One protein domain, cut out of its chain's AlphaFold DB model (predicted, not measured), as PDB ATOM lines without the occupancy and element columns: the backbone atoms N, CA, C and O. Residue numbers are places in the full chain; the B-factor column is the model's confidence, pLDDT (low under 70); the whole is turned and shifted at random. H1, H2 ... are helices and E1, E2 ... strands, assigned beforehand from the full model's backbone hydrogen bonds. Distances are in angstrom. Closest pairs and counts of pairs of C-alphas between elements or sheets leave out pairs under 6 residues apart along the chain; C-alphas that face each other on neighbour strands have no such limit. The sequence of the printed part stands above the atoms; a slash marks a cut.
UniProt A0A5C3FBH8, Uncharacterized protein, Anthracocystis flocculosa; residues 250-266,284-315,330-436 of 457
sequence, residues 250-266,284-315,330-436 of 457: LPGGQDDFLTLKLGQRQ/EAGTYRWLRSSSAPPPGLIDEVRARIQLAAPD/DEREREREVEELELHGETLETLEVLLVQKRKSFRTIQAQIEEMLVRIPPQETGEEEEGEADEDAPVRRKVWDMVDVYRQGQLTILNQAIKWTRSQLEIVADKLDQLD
ATOM      1  N   LEU A 250     111.982  66.660  49.005       96.00
ATOM      2  CA  LEU A 250     110.618  67.114  49.228       96.00
ATOM      3  C   LEU A 250     110.606  68.250  50.262       96.00
ATOM      4  O   LEU A 250     111.026  68.045  51.412       96.00
ATOM      5  N   PRO A 251     110.086  69.440  49.908       94.00
ATOM      6  CA  PRO A 251     109.877  70.518  50.864       94.00
ATOM      7  C   PRO A 251     109.059  70.047  52.068       94.00
ATOM      8  O   PRO A 251     108.090  69.300  51.942       94.00
ATOM      9  N   GLY A 252     109.464  70.471  53.263       91.31
ATOM     10  CA  GLY A 252     108.810  70.067  54.506       91.31
ATOM     11  C   GLY A 252     109.140  68.652  54.989       91.31
ATOM     12  O   GLY A 252     108.796  68.356  56.126       91.31
ATOM     13  N   GLY A 253     109.827  67.816  54.195       91.00
ATOM     14  CA  GLY A 253     110.527  66.606  54.643       91.00
ATOM     15  C   GLY A 253     109.754  65.722  55.621       91.00
ATOM     16  O   GLY A 253     110.229  65.474  56.725       91.00
ATOM     17  N   GLN A 254     108.535  65.308  55.260       92.56
ATOM     18  CA  GLN A 254     107.598  64.644  56.183       92.56
ATOM     19  C   GLN A 254     108.158  63.360  56.807       92.56
ATOM     20  O   GLN A 254     107.863  63.068  57.965       92.56
ATOM     21  N   ASP A 255     108.972  62.628  56.048       96.19
ATOM     22  CA  ASP A 255     109.596  61.371  56.463       96.19
ATOM     23  C   ASP A 255     111.076  61.573  56.871       96.19
ATOM     24  O   ASP A 255     111.831  60.609  56.993       96.19
ATOM     25  N   ASP A 256     111.515  62.824  57.077       97.44
ATOM     26  CA  ASP A 256     112.880  63.128  57.514       97.44
ATOM     27  C   ASP A 256     113.146  62.627  58.933       97.44
ATOM     28  O   ASP A 256     112.274  62.601  59.807       97.44
ATOM     29  N   PHE A 257     114.411  62.309  59.186       96.94
ATOM     30  CA  PHE A 257     114.914  61.992  60.510       96.94
ATOM     31  C   PHE A 257     116.329  62.538  60.708       96.94
ATOM     32  O   PHE A 257     117.048  62.831  59.752       96.94
ATOM     33  N   LEU A 258     116.722  62.670  61.973       95.88
ATOM     34  CA  LEU A 258     118.079  62.999  62.389       95.88
ATOM     35  C   LEU A 258     118.762  61.735  62.910       95.88
ATOM     36  O   LEU A 258     118.291  61.118  63.867       95.88
ATOM     37  N   THR A 259     119.906  61.386  62.323       94.75
ATOM     38  CA  THR A 259     120.739  60.286  62.820       94.75
ATOM     39  C   THR A 259     121.647  60.762  63.959       94.75
ATOM     40  O   THR A 259     122.456  61.691  63.807       94.75
ATOM     41  N   LEU A 260     121.542  60.097  65.107       93.25
ATOM     42  CA  LEU A 260     122.400  60.258  66.276       93.25
ATOM     43  C   LEU A 260     123.229  58.986  66.450       93.25
ATOM     44  O   LEU A 260     122.681  57.891  66.519       93.25
ATOM     45  N   LYS A 261     124.553  59.132  66.505       91.31
ATOM     46  CA  LYS A 261     125.478  58.037  66.806       91.31
ATOM     47  C   LYS A 261     126.114  58.318  68.156       91.31
ATOM     48  O   LYS A 261     126.746  59.361  68.312       91.31
ATOM     49  N   LEU A 262     125.945  57.407  69.107       88.88
ATOM     50  CA  LEU A 262     126.609  57.481  70.404       88.88
ATOM     51  C   LEU A 262     127.891  56.640  70.322       88.88
ATOM     52  O   LEU A 262     127.853  55.412  70.385       88.88
ATOM     53  N   GLY A 263     129.030  57.300  70.090       79.81
ATOM     54  CA  GLY A 263     130.321  56.627  69.889       79.81
ATOM     55  C   GLY A 263     130.810  55.900  71.141       79.81
ATOM     56  O   GLY A 263     130.444  56.282  72.247       79.81
ATOM     57  N   GLN A 264     131.643  54.870  70.993       63.66
ATOM     58  CA  GLN A 264     132.331  54.268  72.140       63.66
ATOM     59  C   GLN A 264     133.180  55.331  72.843       63.66
ATOM     60  O   GLN A 264     133.832  56.148  72.190       63.66
ATOM     61  N   ARG A 265     133.162  55.339  74.178       57.03
ATOM     62  CA  ARG A 265     134.054  56.194  74.959       57.03
ATOM     63  C   ARG A 265     135.480  55.700  74.705       57.03
ATOM     64  O   ARG A 265     135.882  54.688  75.267       57.03
ATOM     65  N   GLN A 266     136.230  56.385  73.843       44.78
ATOM     66  CA  GLN A 266     137.687  56.277  73.842       44.78
ATOM     67  C   GLN A 266     138.143  56.883  75.166       44.78
ATOM     68  O   GLN A 266     138.187  58.100  75.322       44.78
ATOM     69  N   GLU A 284     128.223  48.652  72.388       67.50
ATOM     70  CA  GLU A 284     128.355  48.876  70.949       67.50
ATOM     71  C   GLU A 284     127.841  50.279  70.581       67.50
ATOM     72  O   GLU A 284     126.971  50.848  71.240       67.50
ATOM     73  N   ALA A 285     128.391  50.881  69.525       77.56
ATOM     74  CA  ALA A 285     127.963  52.208  69.094       77.56
ATOM     75  C   ALA A 285     126.504  52.179  68.595       77.56
ATOM     76  O   ALA A 285     126.226  51.760  67.469       77.56
ATOM     77  N   GLY A 286     125.576  52.671  69.416       87.25
ATOM     78  CA  GLY A 286     124.166  52.792  69.055       87.25
ATOM     79  C   GLY A 286     123.927  53.862  67.982       87.25
ATOM     80  O   GLY A 286     124.460  54.976  68.055       87.25
ATOM     81  N   THR A 287     123.104  53.531  66.981       92.44
ATOM     82  CA  THR A 287     122.601  54.476  65.971       92.44
ATOM     83  C   THR A 287     121.098  54.668  66.146       92.44
ATOM     84  O   THR A 287     120.323  53.731  65.978       92.44
ATOM     85  N   TYR A 288     120.685  55.901  66.417       95.75
ATOM     86  CA  TYR A 288     119.306  56.275  66.715       95.75
ATOM     87  C   TYR A 288     118.774  57.257  65.673       95.75
ATOM     88  O   TYR A 288     119.500  58.148  65.228       95.75
ATOM     89  N   ARG A 289     117.503  57.112  65.281       96.25
ATOM     90  CA  ARG A 289     116.849  57.966  64.275       96.25
ATOM     91  C   ARG A 289     115.704  58.750  64.900       96.25
ATOM     92  O   ARG A 289     114.648  58.190  65.173       96.25
ATOM     93  N   TRP A 290     115.904  60.046  65.105       97.25
ATOM     94  CA  TRP A 290     114.858  60.932  65.606       97.25
ATOM     95  C   TRP A 290     113.977  61.391  64.447       97.25
ATOM     96  O   TRP A 290     114.429  62.164  63.604       97.25
ATOM     97  N   LEU A 291     112.743  60.895  64.371       97.00
ATOM     98  CA  LEU A 291     111.820  61.222  63.280       97.00
ATOM     99  C   LEU A 291     111.297  62.655  63.417       97.00
ATOM    100  O   LEU A 291     110.934  63.071  64.513       97.00
ATOM    101  N   ARG A 292     111.157  63.376  62.302       95.75
ATOM    102  CA  ARG A 292     110.547  64.718  62.271       95.75
ATOM    103  C   ARG A 292     109.112  64.738  62.788       95.75
ATOM    104  O   ARG A 292     108.673  65.717  63.383       95.75
ATOM    105  N   SER A 293     108.371  63.671  62.513       94.56
ATOM    106  CA  SER A 293     106.993  63.493  62.967       94.56
ATOM    107  C   SER A 293     106.893  63.131  64.451       94.56
ATOM    108  O   SER A 293     105.799  63.196  65.007       94.56
ATOM    109  N   SER A 294     108.007  62.768  65.097       94.88
ATOM    110  CA  SER A 294     108.040  62.397  66.510       94.88
ATOM    111  C   SER A 294     108.402  63.593  67.381       94.88
ATOM    112  O   SER A 294     109.451  64.215  67.216       94.88
ATOM    113  N   SER A 295     107.565  63.869  68.378       91.88
ATOM    114  CA  SER A 295     107.892  64.820  69.441       91.88
ATOM    115  C   SER A 295     108.826  64.236  70.500       91.88
ATOM    116  O   SER A 295     109.342  65.004  71.298       91.88
ATOM    117  N   ALA A 296     109.029  62.917  70.524       95.00
ATOM    118  CA  ALA A 296     109.793  62.185  71.535       95.00
ATOM    119  C   ALA A 296     111.051  61.523  70.934       95.00
ATOM    120  O   ALA A 296     111.091  61.286  69.717       95.00
ATOM    121  N   PRO A 297     112.069  61.204  71.757       96.62
ATOM    122  CA  PRO A 297     113.264  60.502  71.315       96.62
ATOM    123  C   PRO A 297     112.930  59.109  70.770       96.62
ATOM    124  O   PRO A 297     111.928  58.503  71.159       96.62
ATOM    125  N   PRO A 298     113.781  58.567  69.887       96.62
ATOM    126  CA  PRO A 298     113.662  57.182  69.458       96.62
ATOM    127  C   PRO A 298     113.805  56.207  70.643       96.62
ATOM    128  O   PRO A 298     114.571  56.486  71.573       96.62
ATOM    129  N   PRO A 299     113.123  55.046  70.599       94.75
ATOM    130  CA  PRO A 299     113.229  54.022  71.636       94.75
ATOM    131  C   PRO A 299     114.679  53.612  71.919       94.75
ATOM    132  O   PRO A 299     115.492  53.513  70.997       94.75
ATOM    133  N   GLY A 300     114.998  53.381  73.195       94.31
ATOM    134  CA  GLY A 300     116.323  52.957  73.658       94.31
ATOM    135  C   GLY A 300     117.398  54.050  73.689       94.31
ATOM    136  O   GLY A 300     118.477  53.802  74.216       94.31
ATOM    137  N   LEU A 301     117.143  55.255  73.157       95.94
ATOM    138  CA  LEU A 301     118.131  56.343  73.205       95.94
ATOM    139  C   LEU A 301     118.382  56.811  74.642       95.94
ATOM    140  O   LEU A 301     119.529  56.975  75.040       95.94
ATOM    141  N   ILE A 302     117.312  57.033  75.408       96.62
ATOM    142  CA  ILE A 302     117.412  57.477  76.805       96.62
ATOM    143  C   ILE A 302     118.082  56.401  77.659       96.62
ATOM    144  O   ILE A 302     118.984  56.720  78.428       96.62
ATOM    145  N   ASP A 303     117.700  55.138  77.469       94.94
ATOM    146  CA  ASP A 303     118.257  54.007  78.215       94.94
ATOM    147  C   ASP A 303     119.761  53.848  77.964       94.94
ATOM    148  O   ASP A 303     120.525  53.640  78.901       94.94
ATOM    149  N   GLU A 304     120.208  54.022  76.718       94.00
ATOM    150  CA  GLU A 304     121.631  53.980  76.368       94.00
ATOM    151  C   GLU A 304     122.418  55.140  76.989       94.00
ATOM    152  O   GLU A 304     123.523  54.942  77.495       94.00
ATOM    153  N   VAL A 305     121.872  56.364  76.973       94.62
ATOM    154  CA  VAL A 305     122.523  57.514  77.625       94.62
ATOM    155  C   VAL A 305     122.614  57.274  79.135       94.62
ATOM    156  O   VAL A 305     123.687  57.453  79.711       94.62
ATOM    157  N   ARG A 306     121.533  56.786  79.754       94.50
ATOM    158  CA  ARG A 306     121.484  56.429  81.178       94.50
ATOM    159  C   ARG A 306     122.520  55.359  81.524       94.50
ATOM    160  O   ARG A 306     123.294  55.539  82.461       94.50
ATOM    161  N   ALA A 307     122.592  54.278  80.745       91.62
ATOM    162  CA  ALA A 307     123.560  53.200  80.949       91.62
ATOM    163  C   ALA A 307     125.010  53.710  80.899       91.62
ATOM    164  O   ALA A 307     125.858  53.279  81.678       91.62
ATOM    165  N   ARG A 308     125.305  54.674  80.020       89.69
ATOM    166  CA  ARG A 308     126.642  55.278  79.909       89.69
ATOM    167  C   ARG A 308     127.013  56.165  81.090       89.69
ATOM    168  O   ARG A 308     128.186  56.182  81.460       89.69
ATOM    169  N   ILE A 309     126.046  56.880  81.657       91.00
ATOM    170  CA  ILE A 309     126.238  57.680  82.873       91.00
ATOM    171  C   ILE A 309     126.512  56.753  84.057       91.00
ATOM    172  O   ILE A 309     127.518  56.910  84.742       91.00
ATOM    173  N   GLN A 310     125.705  55.703  84.227       89.12
ATOM    174  CA  GLN A 310     125.896  54.721  85.299       89.12
ATOM    175  C   GLN A 310     127.246  53.997  85.207       89.12
ATOM    176  O   GLN A 310     127.904  53.792  86.220       89.12
ATOM    177  N   LEU A 311     127.712  53.660  83.999       85.75
ATOM    178  CA  LEU A 311     129.056  53.101  83.793       85.75
ATOM    179  C   LEU A 311     130.190  54.096  84.098       85.75
ATOM    180  O   LEU A 311     131.342  53.684  84.250       85.75
ATOM    181  N   ALA A 312     129.900  55.397  84.118       83.12
ATOM    182  CA  ALA A 312     130.854  56.436  84.481       83.12
ATOM    183  C   ALA A 312     130.880  56.721  85.991       83.12
ATOM    184  O   ALA A 312     131.871  57.284  86.459       83.12
ATOM    185  N   ALA A 313     129.835  56.332  86.727       79.62
ATOM    186  CA  ALA A 313     129.734  56.549  88.161       79.62
ATOM    187  C   ALA A 313     130.712  55.638  88.940       79.62
ATOM    188  O   ALA A 313     130.902  54.475  88.572       79.62
ATOM    189  N   PRO A 314     131.363  56.145  90.002       74.06
ATOM    190  CA  PRO A 314     132.168  55.322  90.902       74.06
ATOM    191  C   PRO A 314     131.295  54.302  91.651       74.06
ATOM    192  O   PRO A 314     130.137  54.580  91.958       74.06
ATOM    193  N   ASP A 315     131.860  53.122  91.938       67.56
ATOM    194  CA  ASP A 315     131.151  52.014  92.595       67.56
ATOM    195  C   ASP A 315     130.553  52.498  93.934       67.56
ATOM    196  O   ASP A 315     131.295  53.032  94.771       67.56
ATOM    197  N   ASP A 330     108.359  54.504 103.906       81.69
ATOM    198  CA  ASP A 330     107.866  55.670 103.149       81.69
ATOM    199  C   ASP A 330     109.005  56.661 102.827       81.69
ATOM    200  O   ASP A 330     109.069  57.219 101.731       81.69
ATOM    201  N   GLU A 331     109.932  56.867 103.767       84.44
ATOM    202  CA  GLU A 331     111.112  57.718 103.569       84.44
ATOM    203  C   GLU A 331     112.070  57.109 102.536       84.44
ATOM    204  O   GLU A 331     112.466  57.784 101.590       84.44
ATOM    205  N   ARG A 332     112.344  55.799 102.621       84.62
ATOM    206  CA  ARG A 332     113.158  55.081 101.625       84.62
ATOM    207  C   ARG A 332     112.515  55.060 100.241       84.62
ATOM    208  O   ARG A 332     113.234  54.987  99.246       84.62
ATOM    209  N   GLU A 333     111.186  55.037 100.147       87.56
ATOM    210  CA  GLU A 333     110.492  55.123  98.858       87.56
ATOM    211  C   GLU A 333     110.680  56.509  98.231       87.56
ATOM    212  O   GLU A 333     111.060  56.587  97.062       87.56
ATOM    213  N   ARG A 334     110.537  57.584  99.020       87.81
ATOM    214  CA  ARG A 334     110.824  58.956  98.570       87.81
ATOM    215  C   ARG A 334     112.280  59.140  98.157       87.81
ATOM    216  O   ARG A 334     112.533  59.679  97.088       87.81
ATOM    217  N   GLU A 335     113.228  58.654  98.957       89.31
ATOM    218  CA  GLU A 335     114.658  58.706  98.625       89.31
ATOM    219  C   GLU A 335     114.947  58.027  97.281       89.31
ATOM    220  O   GLU A 335     115.664  58.576  96.449       89.31
ATOM    221  N   ARG A 336     114.358  56.852  97.028       90.06
ATOM    222  CA  ARG A 336     114.513  56.151  95.743       90.06
ATOM    223  C   ARG A 336     113.894  56.917  94.582       90.06
ATOM    224  O   ARG A 336     114.461  56.902  93.492       90.06
ATOM    225  N   GLU A 337     112.741  57.543  94.794       93.69
ATOM    226  CA  GLU A 337     112.089  58.363  93.772       93.69
ATOM    227  C   GLU A 337     112.943  59.588  93.418       93.69
ATOM    228  O   GLU A 337     113.137  59.876  92.236       93.69
ATOM    229  N   VAL A 338     113.526  60.254  94.422       93.75
ATOM    230  CA  VAL A 338     114.483  61.352  94.225       93.75
ATOM    231  C   VAL A 338     115.721  60.861  93.470       93.75
ATOM    232  O   VAL A 338     116.041  61.430  92.429       93.75
ATOM    233  N   GLU A 339     116.356  59.764  93.903       93.00
ATOM    234  CA  GLU A 339     117.526  59.178  93.221       93.00
ATOM    235  C   GLU A 339     117.219  58.834  91.742       93.00
ATOM    236  O   GLU A 339     118.045  59.060  90.850       93.00
ATOM    237  N   GLU A 340     116.029  58.295  91.443       94.44
ATOM    238  CA  GLU A 340     115.619  57.985  90.067       94.44
ATOM    239  C   GLU A 340     115.391  59.253  89.229       94.44
ATOM    240  O   GLU A 340     115.788  59.297  88.056       94.44
ATOM    241  N   LEU A 341     114.767  60.282  89.809       96.25
ATOM    242  CA  LEU A 341     114.535  61.566  89.147       96.25
ATOM    243  C   LEU A 341     115.840  62.314  88.880       96.25
ATOM    244  O   LEU A 341     116.010  62.820  87.771       96.25
ATOM    245  N   GLU A 342     116.773  62.329  89.830       95.62
ATOM    246  CA  GLU A 342     118.108  62.912  89.663       95.62
ATOM    247  C   GLU A 342     118.867  62.226  88.524       95.62
ATOM    248  O   GLU A 342     119.330  62.890  87.593       95.62
ATOM    249  N   LEU A 343     118.908  60.888  88.519       95.44
ATOM    250  CA  LEU A 343     119.540  60.126  87.441       95.44
ATOM    251  C   LEU A 343     118.862  60.389  86.086       95.44
ATOM    252  O   LEU A 343     119.521  60.456  85.038       95.44
ATOM    253  N   HIS A 344     117.533  60.512  86.067       97.31
ATOM    254  CA  HIS A 344     116.810  60.851  84.848       97.31
ATOM    255  C   HIS A 344     117.125  62.275  84.371       97.31
ATOM    256  O   HIS A 344     117.330  62.463  83.168       97.31
ATOM    257  N   GLY A 345     117.222  63.236  85.291       97.88
ATOM    258  CA  GLY A 345     117.664  64.604  85.037       97.88
ATOM    259  C   GLY A 345     119.054  64.631  84.407       97.88
ATOM    260  O   GLY A 345     119.201  65.119  83.289       97.88
ATOM    261  N   GLU A 346     120.039  63.978  85.027       97.56
ATOM    262  CA  GLU A 346     121.415  63.880  84.511       97.56
ATOM    263  C   GLU A 346     121.463  63.250  83.103       97.56
ATOM    264  O   GLU A 346     122.202  63.692  82.211       97.56
ATOM    265  N   THR A 347     120.617  62.242  82.858       97.38
ATOM    266  CA  THR A 347     120.451  61.618  81.534       97.38
ATOM    267  C   THR A 347     119.978  62.627  80.486       97.38
ATOM    268  O   THR A 347     120.509  62.672  79.369       97.38
ATOM    269  N   LEU A 348     118.976  63.439  80.825       98.25
ATOM    270  CA  LEU A 348     118.415  64.449  79.930       98.25
ATOM    271  C   LEU A 348     119.380  65.617  79.701       98.25
ATOM    272  O   LEU A 348     119.512  66.060  78.559       98.25
ATOM    273  N   GLU A 349     120.089  66.070  80.736       98.12
ATOM    274  CA  GLU A 349     121.120  67.108  80.629       98.12
ATOM    275  C   GLU A 349     122.247  66.665  79.699       98.12
ATOM    276  O   GLU A 349     122.613  67.382  78.764       98.12
ATOM    277  N   THR A 350     122.744  65.439  79.882       96.62
ATOM    278  CA  THR A 350     123.774  64.855  79.017       96.62
ATOM    279  C   THR A 350     123.308  64.819  77.561       96.62
ATOM    280  O   THR A 350     124.042  65.228  76.653       96.62
ATOM    281  N   LEU A 351     122.072  64.374  77.311       97.19
ATOM    282  CA  LEU A 351     121.508  64.367  75.964       97.19
ATOM    283  C   LEU A 351     121.367  65.789  75.394       97.19
ATOM    284  O   LEU A 351     121.725  66.009  74.233       97.19
ATOM    285  N   GLU A 352     120.892  66.761  76.180       97.94
ATOM    286  CA  GLU A 352     120.808  68.156  75.743       97.94
ATOM    287  C   GLU A 352     122.188  68.695  75.355       97.94
ATOM    288  O   GLU A 352     122.326  69.276  74.275       97.94
ATOM    289  N   VAL A 353     123.214  68.480  76.184       97.31
ATOM    290  CA  VAL A 353     124.587  68.934  75.918       97.31
ATOM    291  C   VAL A 353     125.074  68.405  74.568       97.31
ATOM    292  O   VAL A 353     125.553  69.187  73.738       97.31
ATOM    293  N   LEU A 354     124.879  67.111  74.292       95.81
ATOM    294  CA  LEU A 354     125.256  66.497  73.016       95.81
ATOM    295  C   LEU A 354     124.499  67.116  71.829       95.81
ATOM    296  O   LEU A 354     125.098  67.432  70.793       95.81
ATOM    297  N   LEU A 355     123.187  67.330  71.965       97.38
ATOM    298  CA  LEU A 355     122.361  67.934  70.917       97.38
ATOM    299  C   LEU A 355     122.738  69.403  70.667       97.38
ATOM    300  O   LEU A 355     122.862  69.831  69.515       97.38
ATOM    301  N   VAL A 356     122.975  70.180  71.725       98.12
ATOM    302  CA  VAL A 356     123.397  71.584  71.647       98.12
ATOM    303  C   VAL A 356     124.782  71.700  71.016       98.12
ATOM    304  O   VAL A 356     124.975  72.556  70.146       98.12
ATOM    305  N   GLN A 357     125.722  70.822  71.375       96.38
ATOM    306  CA  GLN A 357     127.045  70.762  70.756       96.38
ATOM    307  C   GLN A 357     126.942  70.437  69.261       96.38
ATOM    308  O   GLN A 357     127.540  71.137  68.435       96.38
ATOM    309  N   LYS A 358     126.121  69.443  68.890       96.00
ATOM    310  CA  LYS A 358     125.852  69.106  67.485       96.00
ATOM    311  C   LYS A 358     125.254  70.295  66.729       96.00
ATOM    312  O   LYS A 358     125.716  70.613  65.634       96.00
ATOM    313  N   ARG A 359     124.294  71.011  67.326       97.69
ATOM    314  CA  ARG A 359     123.677  72.209  66.728       97.69
ATOM    315  C   ARG A 359     124.681  73.338  66.545       97.69
ATOM    316  O   ARG A 359     124.653  74.007  65.514       97.69
ATOM    317  N   LYS A 360     125.550  73.565  67.532       97.56
ATOM    318  CA  LYS A 360     126.603  74.583  67.456       97.56
ATOM    319  C   LYS A 360     127.546  74.285  66.292       97.56
ATOM    320  O   LYS A 360     127.742  75.159  65.458       97.56
ATOM    321  N   SER A 361     128.043  73.049  66.196       95.50
ATOM    322  CA  SER A 361     128.883  72.603  65.077       95.50
ATOM    323  C   SER A 361     128.186  72.804  63.727       95.50
ATOM    324  O   SER A 361     128.733  73.446  62.831       95.50
ATOM    325  N   PHE A 362     126.927  72.368  63.616       96.25
ATOM    326  CA  PHE A 362     126.126  72.530  62.404       96.25
ATOM    327  C   PHE A 362     125.987  74.000  61.974       96.25
ATOM    328  O   PHE A 362     126.170  74.318  60.802       96.25
ATOM    329  N   ARG A 363     125.699  74.910  62.918       97.12
ATOM    330  CA  ARG A 363     125.569  76.351  62.645       97.12
ATOM    331  C   ARG A 363     126.888  77.007  62.250       97.12
ATOM    332  O   ARG A 363     126.879  77.869  61.380       97.12
ATOM    333  N   THR A 364     128.004  76.602  62.854       97.50
ATOM    334  CA  THR A 364     129.329  77.097  62.457       97.50
ATOM    335  C   THR A 364     129.613  76.764  60.994       97.50
ATOM    336  O   THR A 364     129.985  77.648  60.228       97.50
ATOM    337  N   ILE A 365     129.374  75.515  60.586       96.94
ATOM    338  CA  ILE A 365     129.551  75.090  59.191       96.94
ATOM    339  C   ILE A 365     128.551  75.790  58.260       96.94
ATOM    340  O   ILE A 365     128.921  76.208  57.169       96.94
ATOM    341  N   GLN A 366     127.300  75.976  58.693       96.25
ATOM    342  CA  GLN A 366     126.299  76.721  57.924       96.25
ATOM    343  C   GLN A 366     126.765  78.153  57.612       96.25
ATOM    344  O   GLN A 366     126.674  78.577  56.465       96.25
ATOM    345  N   ALA A 367     127.317  78.866  58.597       96.75
ATOM    346  CA  ALA A 367     127.832  80.219  58.397       96.75
ATOM    347  C   ALA A 367     129.019  80.255  57.414       96.75
ATOM    348  O   ALA A 367     129.111  81.161  56.591       96.75
ATOM    349  N   GLN A 368     129.900  79.248  57.458       96.62
ATOM    350  CA  GLN A 368     131.007  79.114  56.502       96.62
ATOM    351  C   GLN A 368     130.506  78.869  55.072       96.62
ATOM    352  O   GLN A 368     131.031  79.455  54.127       96.62
ATOM    353  N   ILE A 369     129.474  78.033  54.910       95.25
ATOM    354  CA  ILE A 369     128.827  77.799  53.613       95.25
ATOM    355  C   ILE A 369     128.203  79.097  53.096       95.25
ATOM    356  O   ILE A 369     128.432  79.466  51.949       95.25
ATOM    357  N   GLU A 370     127.457  79.821  53.928       95.69
ATOM    358  CA  GLU A 370     126.845  81.097  53.545       95.69
ATOM    359  C   GLU A 370     127.900  82.126  53.113       95.69
ATOM    360  O   GLU A 370     127.745  82.767  52.074       95.69
ATOM    361  N   GLU A 371     129.018  82.229  53.838       96.00
ATOM    362  CA  GLU A 371     130.144  83.083  53.453       96.00
ATOM    363  C   GLU A 371     130.761  82.664  52.106       96.00
ATOM    364  O   GLU A 371     131.038  83.515  51.255       96.00
ATOM    365  N   MET A 372     130.947  81.359  51.882       94.44
ATOM    366  CA  MET A 372     131.425  80.825  50.605       94.44
ATOM    367  C   MET A 372     130.475  81.193  49.457       94.44
ATOM    368  O   MET A 372     130.943  81.635  48.408       94.44
ATOM    369  N   LEU A 373     129.160  81.065  49.650       93.06
ATOM    370  CA  LEU A 373     128.157  81.361  48.622       93.06
ATOM    371  C   LEU A 373     128.023  82.857  48.319       93.06
ATOM    372  O   LEU A 373     127.672  83.220  47.201       93.06
ATOM    373  N   VAL A 374     128.334  83.736  49.275       94.38
ATOM    374  CA  VAL A 374     128.441  85.180  49.006       94.38
ATOM    375  C   VAL A 374     129.613  85.470  48.067       94.38
ATOM    376  O   VAL A 374     129.497  86.306  47.173       94.38
ATOM    377  N   ARG A 375     130.745  84.780  48.254       93.69
ATOM    378  CA  ARG A 375     131.939  84.951  47.410       93.69
ATOM    379  C   ARG A 375     131.770  84.299  46.038       93.69
ATOM    380  O   ARG A 375     132.251  84.837  45.046       93.69
ATOM    381  N   ILE A 376     131.123  83.137  46.000       91.50
ATOM    382  CA  ILE A 376     130.972  82.292  44.815       91.50
ATOM    383  C   ILE A 376     129.509  81.837  44.746       91.50
ATOM    384  O   ILE A 376     129.171  80.756  45.240       91.50
ATOM    385  N   PRO A 377     128.617  82.668  44.181       92.19
ATOM    386  CA  PRO A 377     127.196  82.362  44.153       92.19
ATOM    387  C   PRO A 377     126.907  81.117  43.308       92.19
ATOM    388  O   PRO A 377     127.615  80.866  42.324       92.19
ATOM    389  N   PRO A 378     125.853  80.348  43.649       93.06
ATOM    390  CA  PRO A 378     125.432  79.228  42.827       93.06
ATOM    391  C   PRO A 378     125.104  79.686  41.408       93.06
ATOM    392  O   PRO A 378     124.447  80.712  41.220       93.06
ATOM    393  N   GLN A 379     125.530  78.910  40.419       91.25
ATOM    394  CA  GLN A 379     125.286  79.224  39.016       91.25
ATOM    395  C   GLN A 379     124.109  78.430  38.460       91.25
ATOM    396  O   GLN A 379     123.956  77.236  38.731       91.25
ATOM    397  N   GLU A 380     123.318  79.100  37.623       85.50
ATOM    398  CA  GLU A 380     122.381  78.481  36.684       85.50
ATOM    399  C   GLU A 380     123.195  77.791  35.584       85.50
ATOM    400  O   GLU A 380     123.294  78.257  34.452       85.50
ATOM    401  N   THR A 381     123.901  76.721  35.931       67.19
ATOM    402  CA  THR A 381     124.547  75.888  34.922       67.19
ATOM    403  C   THR A 381     123.448  75.153  34.171       67.19
ATOM    404  O   THR A 381     122.675  74.418  34.796       67.19
ATOM    405  N   GLY A 382     123.401  75.328  32.850       57.41
ATOM    406  CA  GLY A 382     122.680  74.408  31.980       57.41
ATOM    407  C   GLY A 382     123.139  72.975  32.250       57.41
ATOM    408  O   GLY A 382     124.266  72.733  32.692       57.41
ATOM    409  N   GLU A 383     122.237  72.024  32.048       52.62
ATOM    410  CA  GLU A 383     122.616  70.618  31.977       52.62
ATOM    411  C   GLU A 383     123.728  70.487  30.914       52.62
ATOM    412  O   GLU A 383     123.667  71.171  29.898       52.62
ATOM    413  N   GLU A 384     124.719  69.612  31.136       53.56
ATOM    414  CA  GLU A 384     125.650  69.134  30.089       53.56
ATOM    415  C   GLU A 384     126.930  69.945  29.784       53.56
ATOM    416  O   GLU A 384     127.239  70.200  28.626       53.56
ATOM    417  N   GLU A 385     127.800  70.198  30.765       51.72
ATOM    418  CA  GLU A 385     129.236  70.113  30.436       51.72
ATOM    419  C   GLU A 385     129.749  68.736  30.869       51.72
ATOM    420  O   GLU A 385     130.123  68.506  32.020       51.72
ATOM    421  N   GLU A 386     129.669  67.784  29.930       49.16
ATOM    422  CA  GLU A 386     130.398  66.514  29.968       49.16
ATOM    423  C   GLU A 386     131.898  66.821  29.824       49.16
ATOM    424  O   GLU A 386     132.470  66.784  28.740       49.16
ATOM    425  N   GLY A 387     132.531  67.186  30.931       49.62
ATOM    426  CA  GLY A 387     133.968  67.406  31.034       49.62
ATOM    427  C   GLY A 387     134.405  67.253  32.484       49.62
ATOM    428  O   GLY A 387     133.561  67.279  33.384       49.62
ATOM    429  N   GLU A 388     135.705  67.058  32.718       52.00
ATOM    430  CA  GLU A 388     136.288  67.184  34.056       52.00
ATOM    431  C   GLU A 388     135.876  68.540  34.626       52.00
ATOM    432  O   GLU A 388     136.390  69.589  34.242       52.00
ATOM    433  N   ALA A 389     134.867  68.525  35.493       58.75
ATOM    434  CA  ALA A 389     134.477  69.725  36.190       58.75
ATOM    435  C   ALA A 389     135.647  70.085  37.098       58.75
ATOM    436  O   ALA A 389     135.973  69.313  37.999       58.75
ATOM    437  N   ASP A 390     136.248  71.243  36.827       71.94
ATOM    438  CA  ASP A 390     137.218  71.889  37.700       71.94
ATOM    439  C   ASP A 390     136.774  71.712  39.163       71.94
ATOM    440  O   ASP A 390     135.609  71.962  39.499       71.94
ATOM    441  N   GLU A 391     137.670  71.231  40.029       71.25
ATOM    442  CA  GLU A 391     137.368  71.059  41.455       71.25
ATOM    443  C   GLU A 391     136.901  72.385  42.080       71.25
ATOM    444  O   GLU A 391     136.085  72.389  43.011       71.25
ATOM    445  N   ASP A 392     137.349  73.501  41.499       80.12
ATOM    446  CA  ASP A 392     136.996  74.869  41.847       80.12
ATOM    447  C   ASP A 392     135.811  75.445  41.055       80.12
ATOM    448  O   ASP A 392     135.501  76.641  41.162       80.12
ATOM    449  N   ALA A 393     135.079  74.617  40.313       86.94
ATOM    450  CA  ALA A 393     133.862  75.051  39.652       86.94
ATOM    451  C   ALA A 393     132.804  75.502  40.683       86.94
ATOM    452  O   ALA A 393     132.700  74.966  41.795       86.94
ATOM    453  N   PRO A 394     131.987  76.508  40.340       91.25
ATOM    454  CA  PRO A 394     130.924  76.986  41.211       91.25
ATOM    455  C   PRO A 394     129.873  75.899  41.463       91.25
ATOM    456  O   PRO A 394     129.676  74.972  40.667       91.25
ATOM    457  N   VAL A 395     129.183  76.039  42.594       93.81
ATOM    458  CA  VAL A 395     128.068  75.175  42.988       93.81
ATOM    459  C   VAL A 395     126.927  75.328  41.983       93.81
ATOM    460  O   VAL A 395     126.521  76.449  41.666       93.81
ATOM    461  N   ARG A 396     126.365  74.216  41.502       93.81
ATOM    462  CA  ARG A 396     125.177  74.256  40.640       93.81
ATOM    463  C   ARG A 396     123.954  74.679  41.449       93.81
ATOM    464  O   ARG A 396     123.713  74.144  42.534       93.81
ATOM    465  N   ARG A 397     123.132  75.581  40.904       94.94
ATOM    466  CA  ARG A 397     121.955  76.128  41.601       94.94
ATOM    467  C   ARG A 397     121.006  75.039  42.102       94.94
ATOM    468  O   ARG A 397     120.669  75.022  43.280       94.94
ATOM    469  N   LYS A 398     120.678  74.072  41.242       94.75
ATOM    470  CA  LYS A 398     119.828  72.921  41.588       94.75
ATOM    471  C   LYS A 398     120.385  72.105  42.759       94.75
ATOM    472  O   LYS A 398     119.623  71.668  43.611       94.75
ATOM    473  N   VAL A 399     121.705  71.901  42.817       96.12
ATOM    474  CA  VAL A 399     122.350  71.172  43.922       96.12
ATOM    475  C   VAL A 399     122.241  71.963  45.219       96.12
ATOM    476  O   VAL A 399     121.842  71.399  46.234       96.12
ATOM    477  N   TRP A 400     122.524  73.268  45.174       97.00
ATOM    478  CA  TRP A 400     122.343  74.151  46.324       97.00
ATOM    479  C   TRP A 400     120.914  74.095  46.872       97.00
ATOM    480  O   TRP A 400     120.741  73.826  48.057       97.00
ATOM    481  N   ASP A 401     119.904  74.285  46.020       96.94
ATOM    482  CA  ASP A 401     118.506  74.333  46.458       96.94
ATOM    483  C   ASP A 401     118.084  73.013  47.137       96.94
ATOM    484  O   ASP A 401     117.388  73.023  48.154       96.94
ATOM    485  N   MET A 402     118.553  71.865  46.634       97.88
ATOM    486  CA  MET A 402     118.295  70.568  47.270       97.88
ATOM    487  C   MET A 402     119.015  70.411  48.615       97.88
ATOM    488  O   MET A 402     118.420  69.942  49.590       97.88
ATOM    489  N   VAL A 403     120.298  70.780  48.670       98.25
ATOM    490  CA  VAL A 403     121.106  70.654  49.888       98.25
ATOM    491  C   VAL A 403     120.593  71.590  50.981       98.25
ATOM    492  O   VAL A 403     120.510  71.165  52.131       98.25
ATOM    493  N   ASP A 404     120.194  72.818  50.649       97.75
ATOM    494  CA  ASP A 404     119.624  73.756  51.618       97.75
ATOM    495  C   ASP A 404     118.342  73.190  52.244       97.75
ATOM    496  O   ASP A 404     118.261  73.067  53.465       97.75
ATOM    497  N   VAL A 405     117.389  72.709  51.435       98.12
ATOM    498  CA  VAL A 405     116.155  72.083  51.949       98.12
ATOM    499  C   VAL A 405     116.462  70.917  52.897       98.12
ATOM    500  O   VAL A 405     115.879  70.838  53.983       98.12
ATOM    501  N   TYR A 406     117.399  70.036  52.530       98.19
ATOM    502  CA  TYR A 406     117.828  68.935  53.397       98.19
ATOM    503  C   TYR A 406     118.429  69.445  54.718       98.19
ATOM    504  O   TYR A 406     118.036  68.996  55.799       98.19
ATOM    505  N   ARG A 407     119.336  70.427  54.660       97.75
ATOM    506  CA  ARG A 407     119.995  71.011  55.838       97.75
ATOM    507  C   ARG A 407     119.006  71.695  56.777       97.75
ATOM    508  O   ARG A 407     119.088  71.494  57.991       97.75
ATOM    509  N   GLN A 408     118.040  72.441  56.243       97.44
ATOM    510  CA  GLN A 408     116.974  73.048  57.044       97.44
ATOM    511  C   GLN A 408     116.101  71.984  57.719       97.44
ATOM    512  O   GLN A 408     115.715  72.143  58.882       97.44
ATOM    513  N   GLY A 409     115.829  70.869  57.033       97.00
ATOM    514  CA  GLY A 409     115.169  69.700  57.617       97.00
ATOM    515  C   GLY A 409     115.931  69.150  58.827       97.00
ATOM    516  O   GLY A 409     115.360  69.034  59.913       97.00
ATOM    517  N   GLN A 410     117.239  68.914  58.677       97.50
ATOM    518  CA  GLN A 410     118.103  68.429  59.762       97.50
ATOM    519  C   GLN A 410     118.132  69.390  60.960       97.50
ATOM    520  O   GLN A 410     117.978  68.965  62.108       97.50
ATOM    521  N   LEU A 411     118.273  70.696  60.709       97.06
ATOM    522  CA  LEU A 411     118.267  71.717  61.760       97.06
ATOM    523  C   LEU A 411     116.914  71.795  62.481       97.06
ATOM    524  O   LEU A 411     116.874  71.991  63.698       97.06
ATOM    525  N   THR A 412     115.812  71.630  61.750       97.19
ATOM    526  CA  THR A 412     114.460  71.620  62.322       97.19
ATOM    527  C   THR A 412     114.308  70.483  63.328       97.19
ATOM    528  O   THR A 412     113.934  70.739  64.472       97.19
ATOM    529  N   ILE A 413     114.664  69.256  62.938       97.62
ATOM    530  CA  ILE A 413     114.574  68.075  63.812       97.62
ATOM    531  C   ILE A 413     115.491  68.233  65.029       97.62
ATOM    532  O   ILE A 413     115.097  67.955  66.158       97.62
ATOM    533  N   LEU A 414     116.704  68.750  64.827       97.44
ATOM    534  CA  LEU A 414     117.648  68.983  65.918       97.44
ATOM    535  C   LEU A 414     117.122  69.999  66.946       97.44
ATOM    536  O   LEU A 414     117.268  69.796  68.149       97.44
ATOM    537  N   ASN A 415     116.481  71.079  66.494       97.75
ATOM    538  CA  ASN A 415     115.854  72.044  67.399       97.75
ATOM    539  C   ASN A 415     114.636  71.456  68.124       97.75
ATOM    540  O   ASN A 415     114.421  71.789  69.287       97.75
ATOM    541  N   GLN A 416     113.859  70.590  67.466       97.62
ATOM    542  CA  GLN A 416     112.756  69.866  68.105       97.62
ATOM    543  C   GLN A 416     113.268  68.953  69.222       97.62
ATOM    544  O   GLN A 416     112.727  69.002  70.323       97.62
ATOM    545  N   ALA A 417     114.342  68.200  68.973       97.94
ATOM    546  CA  ALA A 417     114.963  67.335  69.972       97.94
ATOM    547  C   ALA A 417     115.449  68.126  71.200       97.94
ATOM    548  O   ALA A 417     115.127  67.761  72.325       97.94
ATOM    549  N   ILE A 418     116.137  69.258  70.992       98.38
ATOM    550  CA  ILE A 418     116.586  70.147  72.084       98.38
ATOM    551  C   ILE A 418     115.400  70.738  72.854       98.38
ATOM    552  O   ILE A 418     115.444  70.880  74.072       98.38
ATOM    553  N   LYS A 419     114.330  71.127  72.150       98.19
ATOM    554  CA  LYS A 419     113.124  71.639  72.807       98.19
ATOM    555  C   LYS A 419     112.498  70.560  73.689       98.19
ATOM    556  O   LYS A 419     112.115  70.861  74.812       98.19
ATOM    557  N   TRP A 420     112.412  69.330  73.187       98.12
ATOM    558  CA  TRP A 420     111.881  68.210  73.951       98.12
ATOM    559  C   TRP A 420     112.710  67.940  75.209       98.12
ATOM    560  O   TRP A 420     112.123  67.866  76.284       98.12
ATOM    561  N   THR A 421     114.045  67.866  75.108       98.19
ATOM    562  CA  THR A 421     114.899  67.598  76.281       98.19
ATOM    563  C   THR A 421     114.712  68.655  77.364       98.19
ATOM    564  O   THR A 421     114.533  68.302  78.522       98.19
ATOM    565  N   ARG A 422     114.641  69.937  76.988       98.19
ATOM    566  CA  ARG A 422     114.391  71.042  77.930       98.19
ATOM    567  C   ARG A 422     113.044  70.939  78.628       98.19
ATOM    568  O   ARG A 422     112.983  71.053  79.841       98.19
ATOM    569  N   SER A 423     111.979  70.667  77.875       98.31
ATOM    570  CA  SER A 423     110.654  70.491  78.476       98.31
ATOM    571  C   SER A 423     110.589  69.279  79.406       98.31
ATOM    572  O   SER A 423     109.795  69.282  80.335       98.31
ATOM    573  N   GLN A 424     111.389  68.231  79.177       98.31
ATOM    574  CA  GLN A 424     111.484  67.124  80.133       98.31
ATOM    575  C   GLN A 424     112.294  67.496  81.379       98.31
ATOM    576  O   GLN A 424     111.903  67.099  82.469       98.31
ATOM    577  N   LEU A 425     113.373  68.271  81.240       98.38
ATOM    578  CA  LEU A 425     114.145  68.776  82.382       98.38
ATOM    579  C   LEU A 425     113.296  69.662  83.299       98.38
ATOM    580  O   LEU A 425     113.346  69.486  84.509       98.38
ATOM    581  N   GLU A 426     112.462  70.539  82.731       98.25
ATOM    582  CA  GLU A 426     111.487  71.340  83.490       98.25
ATOM    583  C   GLU A 426     110.540  70.442  84.307       98.25
ATOM    584  O   GLU A 426     110.356  70.659  85.498       98.25
ATOM    585  N   ILE A 427     110.014  69.368  83.702       98.19
ATOM    586  CA  ILE A 427     109.140  68.409  84.399       98.19
ATOM    587  C   ILE A 427     109.879  67.667  85.523       98.19
ATOM    588  O   ILE A 427     109.270  67.359  86.545       98.19
ATOM    589  N   VAL A 428     111.156  67.324  85.334       97.94
ATOM    590  CA  VAL A 428     111.963  66.668  86.377       97.94
ATOM    591  C   VAL A 428     112.223  67.628  87.538       97.94
ATOM    592  O   VAL A 428     112.041  67.226  88.682       97.94
ATOM    593  N   ALA A 429     112.565  68.887  87.253       97.38
ATOM    594  CA  ALA A 429     112.767  69.917  88.271       97.38
ATOM    595  C   ALA A 429     111.495  70.151  89.102       97.38
ATOM    596  O   ALA A 429     111.540  70.034  90.322       97.38
ATOM    597  N   ASP A 430     110.340  70.337  88.450       97.25
ATOM    598  CA  ASP A 430     109.055  70.528  89.137       97.25
ATOM    599  C   ASP A 430     108.696  69.351  90.064       97.25
ATOM    600  O   ASP A 430     108.001  69.534  91.064       97.25
ATOM    601  N   LYS A 431     109.111  68.125  89.716       96.75
ATOM    602  CA  LYS A 431     108.888  66.931  90.545       96.75
ATOM    603  C   LYS A 431     109.845  66.854  91.727       96.75
ATOM    604  O   LYS A 431     109.405  66.471  92.804       96.75
ATOM    605  N   LEU A 432     111.115  67.205  91.534       95.56
ATOM    606  CA  LEU A 432     112.087  67.272  92.626       95.56
ATOM    607  C   LEU A 432     111.665  68.327  93.660       95.56
ATOM    608  O   LEU A 432     111.622  68.016  94.845       95.56
ATOM    609  N   ASP A 433     111.210  69.502  93.212       94.38
ATOM    610  CA  ASP A 433     110.695  70.568  94.086       94.38
ATOM    611  C   ASP A 433     109.443  70.142  94.883       94.38
ATOM    612  O   ASP A 433     109.189  70.649  95.971       94.38
ATOM    613  N   GLN A 434     108.636  69.213  94.355       93.75
ATOM    614  CA  GLN A 434     107.474  68.655  95.065       93.75
ATOM    615  C   GLN A 434     107.855  67.605  96.116       93.75
ATOM    616  O   GLN A 434     107.055  67.333  97.015       93.75
ATOM    617  N   LEU A 435     109.027  66.986  95.970       90.62
ATOM    618  CA  LEU A 435     109.536  65.957  96.874       90.62
ATOM    619  C   LEU A 435     110.439  66.531  97.965       90.62
ATOM    620  O   LEU A 435     110.549  65.895  99.011       90.62
ATOM    621  N   ASP A 436     111.034  67.708  97.751       83.56
ATOM    622  CA  ASP A 436     111.781  68.439  98.775       83.56
ATOM    623  C   ASP A 436     110.788  69.043  99.789       83.56
ATOM    624  O   ASP A 436     110.036  69.967  99.453       83.56
TER     625      ASP A 436
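This is residues 250 to 266, 284 to 315 and 330 to 436 of the 457 residues of an uncharacterized protein of Anthracocystis flocculosa (UniProt A0A5C3FBH8). A long helical hairpin, H2 and H3 side by side, makes the length of a rod; the two-stranded ribbon E1 E2 packs on H3 partway along, and the short H1 packs on H2. At one end the turn of the hairpin is a long loop whose residues 384 to 392 stick out. The 156 printed residues hold, along the chain, E1, E2, H1, H2 and H3, with one antiparallel sheet, E1 - E2; the class is mostly helix. The whole is loose, with a radius of gyration of the C-alphas of 21.5 A, and spans 77 by 32 by 27 A.

E1, residues 257 to 262, and E2, residues 286 to 291, are antiparallel at 158 degrees, with N 260 and O 288 within hydrogen-bond range at 2.8 A. H3, residues 397 to 435, comes closest to E1 at the C-alphas of Leu 258 and Gln 410, 6.0 A apart. H2, residues 330 to 375, touches H3 at a shallow tilt of 22 degrees, opposite ways, closest at C-alphas 352 and 418, 5.9 A. H1, residues 301 to 310, touches residues 343 to 351 of H2 alone, at a steep tilt of 66 degrees, closest at C-alphas 306 and 347, 5.3 A. H1 and H3 are apart. In H1, H2 and H3 every O i to N i+4 pair is within hydrogen-bond range.

E1 begins at C-alpha 257 (114.914, 61.992, 60.510); E1 and E2 each measure 16.0 A, H1 14.5 A, H2 67.4 A and H3 57.6 A. H3 ends at C-alpha 435 (109.536, 65.957, 96.874).

The C-alphas farthest apart are those of Asp 330 and Gly 387, 77.6 A. Residues 267 to 283 and 316 to 329 are not printed; the gaps are 12.3 A and 25.8 A between C-alphas. The link H2 to H3 is long, 21 residues. Confidence is under 70 at residues 264 to 266, 284, 315 and 381 to 389.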